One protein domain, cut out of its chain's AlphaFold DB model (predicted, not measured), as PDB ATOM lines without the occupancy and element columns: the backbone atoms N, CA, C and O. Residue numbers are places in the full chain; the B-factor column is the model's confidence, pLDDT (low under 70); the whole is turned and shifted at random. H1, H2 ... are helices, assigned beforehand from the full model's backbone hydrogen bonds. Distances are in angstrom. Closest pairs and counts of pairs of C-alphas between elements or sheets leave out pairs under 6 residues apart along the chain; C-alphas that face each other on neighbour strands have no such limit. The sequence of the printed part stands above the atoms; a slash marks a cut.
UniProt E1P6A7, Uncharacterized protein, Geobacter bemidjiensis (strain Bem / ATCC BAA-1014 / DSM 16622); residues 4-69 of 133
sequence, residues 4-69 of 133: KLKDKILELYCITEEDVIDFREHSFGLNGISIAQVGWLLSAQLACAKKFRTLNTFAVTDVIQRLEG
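What this domain is: This is residues 4 to 69 of the 133 residues of an uncharacterized protein of Geobacter bemidjiensis (strain Bem / ATCC BAA-1014 / DSM 16622) (UniProt E1P6A7). Three helices, H1, H3 and H4, stand side by side in a loose row with H3 in the middle, and H2 crosses H3 on one side of that row. A long loop, residues 27 to 39, leads from the end of H2 back to the start of H3. The printed part has 66 residues with four named helices, in the order H1, H2, H3, H4, and no named strand; the class is all helix. It is compact, with a radius of gyration of the C-alphas of 11.4 A and spans of 33 by 23 by 17 A.

Where its parts are: H1 covers residues 4 to 13, 14.7 A long, and begins at C-alpha 4 (63.431, -40.099, -5.537). H2 covers residues 17 to 26, 14.1 A. H3 covers residues 40 to 51, 16.3 A, from C-alpha 40 (52.455, -47.843, -5.663). H4 covers residues 57 to 67, 15.7 A, and ends at C-alpha 67 (35.949, -51.752, -10.778).

How they stand to each other: H3 is the hub, touching the three other helices. H1 touches H3 at a shallow tilt of 22 degrees, the same way; their closest C-alphas, of Tyr 13 and Cys 48, are 6.1 A apart. H2 touches H3 about perpendicular, at 84 degrees, closest at the C-alphas of Val 20 and Ala 47, 5.4 A. H3, with residues 46 to 50 alone, only just touches H4, with 3 pairs of C-alphas within 8 A, the closest being Leu 46 and Thr 57, 6.3 A. This helical hairpin runs opposite ways at a shallow tilt of 34 degrees, only just short of steep. H4 is apart from H1 and H2. Every O i to N i+4 pair is within hydrogen-bond range in H2 and H3, against 5 of 6 in H1 and 6 of 7 in H4.

The domain as a whole: The two C-alphas farthest apart, of Lys 4 and Gly 69, are 33.7 A apart. The printed part has no cut. The link from H2 to H3 is long; the other two are tight. Mean pLDDT of the printed part is 72.8, and residues 27 to 38 and 53 to 69 are under 70.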
ATOM      1  N   LYS A   4      63.615 -41.437  -6.134       82.25
ATOM      2  CA  LYS A   4      63.431 -40.099  -5.537       82.25
ATOM      3  C   LYS A   4      61.969 -39.711  -5.285       82.25
ATOM      4  O   LYS A   4      61.691 -38.941  -4.376       82.25
ATOM      5  N   LEU A   5      61.036 -40.186  -6.113       79.06
ATOM      6  CA  LEU A   5      59.607 -39.922  -5.926       79.06
ATOM      7  C   LEU A   5      59.024 -40.811  -4.822       79.06
ATOM      8  O   LEU A   5      58.161 -40.372  -4.074       79.06
ATOM      9  N   LYS A   6      59.513 -42.048  -4.718       82.81
ATOM     10  CA  LYS A   6      59.114 -43.010  -3.689       82.81
ATOM     11  C   LYS A   6      59.469 -42.504  -2.299       82.81
ATOM     12  O   LYS A   6      58.593 -42.457  -1.446       82.81
ATOM     13  N   ASP A   7      60.701 -42.044  -2.132       85.38
ATOM     14  CA  ASP A   7      61.215 -41.573  -0.846       85.38
ATOM     15  C   ASP A   7      60.423 -40.349  -0.355       85.38
ATOM     16  O   ASP A   7      59.967 -40.318   0.784       85.38
ATOM     17  N   LYS A   8      60.122 -39.402  -1.260       83.31
ATOM     18  CA  LYS A   8      59.265 -38.241  -0.959       83.31
ATOM     19  C   LYS A   8      57.848 -38.621  -0.530       83.31
ATOM     20  O   LYS A   8      57.260 -37.946   0.305       83.31
ATOM     21  N   ILE A   9      57.269 -39.656  -1.137       77.38
ATOM     22  CA  ILE A   9      55.918 -40.123  -0.796       77.38
ATOM     23  C   ILE A   9      55.910 -40.741   0.605       77.38
ATOM     24  O   ILE A   9      54.996 -40.471   1.377       77.38
ATOM     25  N   LEU A  10      56.918 -41.553   0.931       83.12
ATOM     26  CA  LEU A  10      57.053 -42.172   2.252       83.12
ATOM     27  C   LEU A  10      57.191 -41.108   3.350       83.12
ATOM     28  O   LEU A  10      56.470 -41.154   4.347       83.12
ATOM     29  N   GLU A  11      58.036 -40.102   3.109       82.44
ATOM     30  CA  GLU A  11      58.222 -38.958   4.005       82.44
ATOM     31  C   GLU A  11      56.925 -38.153   4.186       82.44
ATOM     32  O   GLU A  11      56.510 -37.903   5.315       82.44
ATOM     33  N   LEU A  12      56.230 -37.817   3.090       80.50
ATOM     34  CA  LEU A  12      54.984 -37.041   3.125       80.50
ATOM     35  C   LEU A  12      53.883 -37.719   3.950       80.50
ATOM     36  O   LEU A  12      53.095 -37.045   4.611       80.50
ATOM     37  N   TYR A  13      53.797 -39.046   3.872       76.44
ATOM     38  CA  TYR A  13      52.772 -39.822   4.561       76.44
ATOM     39  C   TYR A  13      53.217 -40.344   5.934       76.44
ATOM     40  O   TYR A  13      52.421 -41.009   6.590       76.44
ATOM     41  N   CYS A  14      54.443 -40.051   6.386       84.56
ATOM     42  CA  CYS A  14      55.001 -40.565   7.643       84.56
ATOM     43  C   CYS A  14      54.899 -42.104   7.769       84.56
ATOM     44  O   CYS A  14      54.621 -42.657   8.843       84.56
ATOM     45  N   ILE A  15      55.104 -42.806   6.653       81.56
ATOM     46  CA  ILE A  15      55.060 -44.270   6.564       81.56
ATOM     47  C   ILE A  15      56.379 -44.814   6.031       81.56
ATOM     48  O   ILE A  15      57.080 -44.141   5.277       81.56
ATOM     49  N   THR A  16      56.709 -46.041   6.409       88.44
ATOM     50  CA  THR A  16      57.896 -46.731   5.911       88.44
ATOM     51  C   THR A  16      57.560 -47.594   4.701       88.44
ATOM     52  O   THR A  16      56.396 -47.789   4.343       88.44
ATOM     53  N   GLU A  17      58.589 -48.105   4.028       86.31
ATOM     54  CA  GLU A  17      58.369 -49.050   2.937       86.31
ATOM     55  C   GLU A  17      57.748 -50.356   3.452       86.31
ATOM     56  O   GLU A  17      56.877 -50.919   2.785       86.31
ATOM     57  N   GLU A  18      58.115 -50.784   4.663       85.81
ATOM     58  CA  GLU A  18      57.526 -51.948   5.324       85.81
ATOM     59  C   GLU A  18      56.023 -51.771   5.553       85.81
ATOM     60  O   GLU A  18      55.277 -52.715   5.324       85.81
ATOM     61  N   ASP A  19      55.550 -50.568   5.904       80.44
ATOM     62  CA  ASP A  19      54.109 -50.298   6.054       80.44
ATOM     63  C   ASP A  19      53.345 -50.536   4.739       80.44
ATOM     64  O   ASP A  19      52.209 -51.021   4.727       80.44
ATOM     65  N   VAL A  20      53.964 -50.192   3.603       82.38
ATOM     66  CA  VAL A  20      53.372 -50.386   2.272       82.38
ATOM     67  C   VAL A  20      53.376 -51.862   1.881       82.38
ATOM     68  O   VAL A  20      52.409 -52.335   1.278       82.38
ATOM     69  N   ILE A  21      54.444 -52.588   2.217       84.75
ATOM     70  CA  ILE A  21      54.553 -54.033   1.984       84.75
ATOM     71  C   ILE A  21      53.539 -54.782   2.857       84.75
ATOM     72  O   ILE A  21      52.747 -55.552   2.319       84.75
ATOM     73  N   ASP A  22      53.464 -54.471   4.153       82.88
ATOM     74  CA  ASP A  22      52.485 -55.046   5.080       82.88
ATOM     75  C   ASP A  22      51.052 -54.813   4.595       82.88
ATOM     76  O   ASP A  22      50.217 -55.720   4.592       82.88
ATOM     77  N   PHE A  23      50.757 -53.600   4.118       79.88
ATOM     78  CA  PHE A  23      49.456 -53.318   3.532       79.88
ATOM     79  C   PHE A  23      49.183 -54.185   2.296       79.88
ATOM     80  O   PHE A  23      48.063 -54.655   2.120       79.88
ATOM     81  N   ARG A  24      50.166 -54.409   1.427       79.81
ATOM     82  CA  ARG A  24      49.973 -55.198   0.203       79.81
ATOM     83  C   ARG A  24      49.770 -56.682   0.485       79.81
ATOM     84  O   ARG A  24      48.926 -57.288  -0.165       79.81
ATOM     85  N   GLU A  25      50.507 -57.240   1.436       77.69
ATOM     86  CA  GLU A  25      50.493 -58.677   1.723       77.69
ATOM     87  C   GLU A  25      49.356 -59.083   2.668       77.69
ATOM     88  O   GLU A  25      48.750 -60.138   2.483       77.69
ATOM     89  N   HIS A  26      49.002 -58.229   3.633       73.00
ATOM     90  CA  HIS A  26      48.065 -58.583   4.707       73.00
ATOM     91  C   HIS A  26      46.699 -57.884   4.615       73.00
ATOM     92  O   HIS A  26      45.882 -57.986   5.534       73.00
ATOM     93  N   SER A  27      46.404 -57.162   3.529       68.75
ATOM     94  CA  SER A  27      45.083 -56.541   3.364       68.75
ATOM     95  C   SER A  27      44.069 -57.502   2.758       68.75
ATOM     96  O   SER A  27      44.044 -57.718   1.548       68.75
ATOM     97  N   PHE A  28      43.129 -57.969   3.583       64.81
ATOM     98  CA  PHE A  28      41.966 -58.752   3.142       64.81
ATOM     99  C   PHE A  28      41.156 -58.068   2.026       64.81
ATOM    100  O   PHE A  28      40.612 -58.747   1.160       64.81
ATOM    101  N   GLY A  29      41.121 -56.729   1.996       60.22
ATOM    102  CA  GLY A  29      40.460 -55.955   0.937       60.22
ATOM    103  C   GLY A  29      41.131 -56.058  -0.441       60.22
ATOM    104  O   GLY A  29      40.507 -55.765  -1.455       60.22
ATOM    105  N   LEU A  30      42.381 -56.511  -0.515       63.22
ATOM    106  CA  LEU A  30      43.086 -56.766  -1.774       63.22
ATOM    107  C   LEU A  30      43.106 -58.251  -2.150       63.22
ATOM    108  O   LEU A  30      43.718 -58.611  -3.154       63.22
ATOM    109  N   ASN A  31      42.432 -59.112  -1.379       61.81
ATOM    110  CA  ASN A  31      42.390 -60.538  -1.662       61.81
ATOM    111  C   ASN A  31      41.757 -60.782  -3.039       61.81
ATOM    112  O   ASN A  31      40.620 -60.392  -3.303       61.81
ATOM    113  N   GLY A  32      42.532 -61.384  -3.939       59.53
ATOM    114  CA  GLY A  32      42.125 -61.596  -5.318       59.53
ATOM    115  C   GLY A  32      42.223 -60.367  -6.223       59.53
ATOM    116  O   GLY A  32      41.803 -60.488  -7.361       59.53
ATOM    117  N   ILE A  33      42.787 -59.225  -5.819       65.06
ATOM    118  CA  ILE A  33      43.193 -58.155  -6.754       65.06
ATOM    119  C   ILE A  33      44.657 -58.388  -7.138       65.06
ATOM    120  O   ILE A  33      45.485 -58.716  -6.290       65.06
ATOM    121  N   SER A  34      45.011 -58.215  -8.416       64.56
ATOM    122  CA  SER A  34      46.424 -58.249  -8.804       64.56
ATOM    123  C   SER A  34      47.136 -57.036  -8.200       64.56
ATOM    124  O   SER A  34      46.993 -55.914  -8.681       64.56
ATOM    125  N   ILE A  35      47.923 -57.248  -7.143       63.06
ATOM    126  CA  ILE A  35      48.708 -56.196  -6.468       63.06
ATOM    127  C   ILE A  35      49.659 -55.490  -7.454       63.06
ATOM    128  O   ILE A  35      50.002 -54.325  -7.264       63.06
ATOM    129  N   ALA A  36      50.029 -56.160  -8.552       65.25
ATOM    130  CA  ALA A  36      50.811 -55.584  -9.644       65.25
ATOM    131  C   ALA A  36      50.073 -54.470 -10.414       65.25
ATOM    132  O   ALA A  36      50.724 -53.593 -10.978       65.25
ATOM    133  N   GLN A  37      48.734 -54.481 -10.427       64.50
ATOM    134  CA  GLN A  37      47.899 -53.444 -11.050       64.50
ATOM    135  C   GLN A  37      47.601 -52.284 -10.093       64.50
ATOM    136  O   GLN A  37      47.340 -51.163 -10.531       64.50
ATOM    137  N   VAL A  38      47.697 -52.516  -8.780       67.19
ATOM    138  CA  VAL A  38      47.539 -51.458  -7.780       67.19
ATOM    139  C   VAL A  38      48.793 -50.585  -7.780       67.19
ATOM    140  O   VAL A  38      49.877 -50.985  -7.341       67.19
ATOM    141  N   GLY A  39      48.635 -49.351  -8.261       77.25
ATOM    142  CA  GLY A  39      49.709 -48.365  -8.297       77.25
ATOM    143  C   GLY A  39      50.357 -48.167  -6.922       77.25
ATOM    144  O   GLY A  39      49.681 -48.119  -5.895       77.25
ATOM    145  N   TRP A  40      51.684 -48.017  -6.901       78.81
ATOM    146  CA  TRP A  40      52.455 -47.843  -5.663       78.81
ATOM    147  C   TRP A  40      51.948 -46.682  -4.799       78.81
ATOM    148  O   TRP A  40      51.814 -46.823  -3.588       78.81
ATOM    149  N   LEU A  41      51.614 -45.551  -5.429       77.31
ATOM    150  CA  LEU A  41      51.074 -44.377  -4.743       77.31
ATOM    151  C   LEU A  41      49.774 -44.696  -3.990       77.31
ATOM    152  O   LEU A  41      49.623 -44.302  -2.839       77.31
ATOM    153  N   LEU A  42      48.866 -45.448  -4.615       75.50
ATOM    154  CA  LEU A  42      47.606 -45.850  -3.994       75.50
ATOM    155  C   LEU A  42      47.851 -46.802  -2.815       75.50
ATOM    156  O   LEU A  42      47.217 -46.672  -1.774       75.50
ATOM    157  N   SER A  43      48.818 -47.718  -2.937       79.31
ATOM    158  CA  SER A  43      49.223 -48.577  -1.816       79.31
ATOM    159  C   SER A  43      49.775 -47.768  -0.641       79.31
ATOM    160  O   SER A  43      49.408 -48.037   0.495       79.31
ATOM    161  N   ALA A  44      50.601 -46.753  -0.908       77.38
ATOM    162  CA  ALA A  44      51.141 -45.866   0.120       77.38
ATOM    163  C   ALA A  44      50.037 -45.058   0.828       77.38
ATOM    164  O   ALA A  44      50.002 -44.985   2.054       77.38
ATOM    165  N   GLN A  45      49.080 -44.522   0.070       75.12
ATOM    166  CA  GLN A  45      47.927 -43.807   0.628       75.12
ATOM    167  C   GLN A  45      47.070 -44.698   1.534       75.12
ATOM    168  O   GLN A  45      46.667 -44.275   2.618       75.12
ATOM    169  N   LEU A  46      46.810 -45.939   1.116       76.88
ATOM    170  CA  LEU A  46      46.018 -46.881   1.902       76.88
ATOM    171  C   LEU A  46      46.785 -47.421   3.118       76.88
ATOM    172  O   LEU A  46      46.183 -47.601   4.175       76.88
ATOM    173  N   ALA A  47      48.100 -47.614   3.008       79.25
ATOM    174  CA  ALA A  47      48.961 -47.968   4.134       79.25
ATOM    175  C   ALA A  47      48.961 -46.868   5.206       79.25
ATOM    176  O   ALA A  47      48.734 -47.153   6.380       79.25
ATOM    177  N   CYS A  48      49.097 -45.603   4.796       76.44
ATOM    178  CA  CYS A  48      48.931 -44.440   5.669       76.44
ATOM    179  C   CYS A  48      47.553 -44.436   6.347       76.44
ATOM    180  O   CYS A  48      47.456 -44.361   7.573       76.44
ATOM    181  N   ALA A  49      46.483 -44.613   5.567       73.88
ATOM    182  CA  ALA A  49      45.123 -44.660   6.093       73.88
ATOM    183  C   ALA A  49      44.896 -45.800   7.105       73.88
ATOM    184  O   ALA A  49      44.229 -45.590   8.118       73.88
ATOM    185  N   LYS A  50      45.479 -46.985   6.868       74.19
ATOM    186  CA  LYS A  50      45.461 -48.126   7.802       74.19
ATOM    187  C   LYS A  50      46.242 -47.800   9.080       74.19
ATOM    188  O   LYS A  50      45.715 -48.005  10.171       74.19
ATOM    189  N   LYS A  51      47.465 -47.270   8.951       74.50
ATOM    190  CA  LYS A  51      48.381 -46.976  10.068       74.50
ATOM    191  C   LYS A  51      47.808 -45.936  11.027       74.50
ATOM    192  O   LYS A  51      47.795 -46.155  12.234       74.50
ATOM    193  N   PHE A  52      47.284 -44.838  10.493       74.69
ATOM    194  CA  PHE A  52      46.716 -43.752  11.296       74.69
ATOM    195  C   PHE A  52      45.211 -43.911  11.563       74.69
ATOM    196  O   PHE A  52      44.610 -43.042  12.187       74.69
ATOM    197  N   ARG A  53      44.593 -45.008  11.092       65.19
ATOM    198  CA  ARG A  53      43.142 -45.281  11.165       65.19
ATOM    199  C   ARG A  53      42.268 -44.102  10.714       65.19
ATOM    200  O   ARG A  53      41.154 -43.923  11.199       65.19
ATOM    201  N   THR A  54      42.768 -43.293   9.782       60.03
ATOM    202  CA  THR A  54      42.120 -42.050   9.342       60.03
ATOM    203  C   THR A  54      40.978 -42.295   8.361       60.03
ATOM    204  O   THR A  54      40.093 -41.451   8.240       60.03
ATOM    205  N   LEU A  55      40.968 -43.439   7.668       62.62
ATOM    206  CA  LEU A  55      39.904 -43.831   6.745       62.62
ATOM    207  C   LEU A  55      39.611 -45.328   6.854       62.62
ATOM    208  O   LEU A  55      40.504 -46.138   7.102       62.62
ATOM    209  N   ASN A  56      38.358 -45.700   6.589       63.38
ATOM    210  CA  ASN A  56      37.994 -47.095   6.389       63.38
ATOM    211  C   ASN A  56      38.600 -47.587   5.065       63.38
ATOM    212  O   ASN A  56      38.051 -47.353   3.991       63.38
ATOM    213  N   THR A  57      39.737 -48.272   5.133       61.69
ATOM    214  CA  THR A  57      40.436 -48.825   3.966       61.69
ATOM    215  C   THR A  57      39.573 -49.815   3.181       61.69
ATOM    216  O   THR A  57      39.686 -49.852   1.956       61.69
ATOM    217  N   PHE A  58      38.631 -50.511   3.835       63.75
ATOM    218  CA  PHE A  58      37.683 -51.412   3.167       63.75
ATOM    219  C   PHE A  58      36.746 -50.675   2.206       63.75
ATOM    220  O   PHE A  58      36.492 -51.140   1.102       63.75
ATOM    221  N   ALA A  59      36.317 -49.460   2.560       61.78
ATOM    222  CA  ALA A  59      35.462 -48.643   1.701       61.78
ATOM    223  C   ALA A  59      36.113 -48.293   0.354       61.78
ATOM    224  O   ALA A  59      35.404 -48.077  -0.631       61.78
ATOM    225  N   VAL A  60      37.446 -48.210   0.318       66.00
ATOM    226  CA  VAL A  60      38.211 -47.949  -0.905       66.00
ATOM    227  C   VAL A  60      38.509 -49.255  -1.634       66.00
ATOM    228  O   VAL A  60      38.312 -49.329  -2.846       66.00
ATOM    229  N   THR A  61      38.924 -50.303  -0.918       66.06
ATOM    230  CA  THR A  61      39.217 -51.596  -1.547       66.06
ATOM    231  C   THR A  61      37.980 -52.248  -2.162       66.06
ATOM    232  O   THR A  61      38.091 -52.809  -3.244       66.06
ATOM    233  N   ASP A  62      36.793 -52.084  -1.573       65.12
ATOM    234  CA  ASP A  62      35.525 -52.577  -2.133       65.12
ATOM    235  C   ASP A  62      35.196 -51.914  -3.481       65.12
ATOM    236  O   ASP A  62      34.687 -52.551  -4.407       65.12
ATOM    237  N   VAL A  63      35.512 -50.620  -3.625       64.25
ATOM    238  CA  VAL A  63      35.347 -49.895  -4.895       64.25
ATOM    239  C   VAL A  63      36.341 -50.410  -5.932       64.25
ATOM    240  O   VAL A  63      35.952 -50.617  -7.080       64.25
ATOM    241  N   ILE A  64      37.591 -50.664  -5.534       67.88
ATOM    242  CA  ILE A  64      38.612 -51.241  -6.419       67.88
ATOM    243  C   ILE A  64      38.174 -52.637  -6.883       67.88
ATOM    244  O   ILE A  64      38.140 -52.890  -8.082       67.88
ATOM    245  N   GLN A  65      37.735 -53.510  -5.974       67.31
ATOM    246  CA  GLN A  65      37.228 -54.847  -6.313       67.31
ATOM    247  C   GLN A  65      36.035 -54.795  -7.278       67.31
ATOM    248  O   GLN A  65      35.923 -55.627  -8.183       67.31
ATOM    249  N   ARG A  66      35.145 -53.809  -7.103       63.47
ATOM    250  CA  ARG A  66      34.007 -53.580  -7.998       63.47
ATOM    251  C   ARG A  66      34.447 -53.141  -9.395       63.47
ATOM    252  O   ARG A  66      33.877 -53.627 -10.367       63.47
ATOM    253  N   LEU A  67      35.416 -52.229  -9.496       61.09
ATOM    254  CA  LEU A  67      35.949 -51.752 -10.778       61.09
ATOM    255  C   LEU A  67      36.722 -52.847 -11.524       61.09
ATOM    256  O   LEU A  67      36.609 -52.944 -12.740       61.09
ATOM    257  N   GLU A  68      37.418 -53.716 -10.794       65.62
ATOM    258  CA  GLU A  68      38.129 -54.884 -11.332       65.62
ATOM    259  C   GLU A  68      37.189 -56.044 -11.721       65.62
ATOM    260  O   GLU A  68      37.640 -57.105 -12.148       65.62
ATOM    261  N   GLY A  69      35.869 -55.887 -11.547       61.16
ATOM    262  CA  GLY A  69      34.873 -56.908 -11.890       61.16
ATOM    263  C   GLY A  69      34.950 -58.177 -11.036       61.16
ATOM    264  O   GLY A  69      34.280 -59.160 -11.341       61.16
TER     265      GLY A  69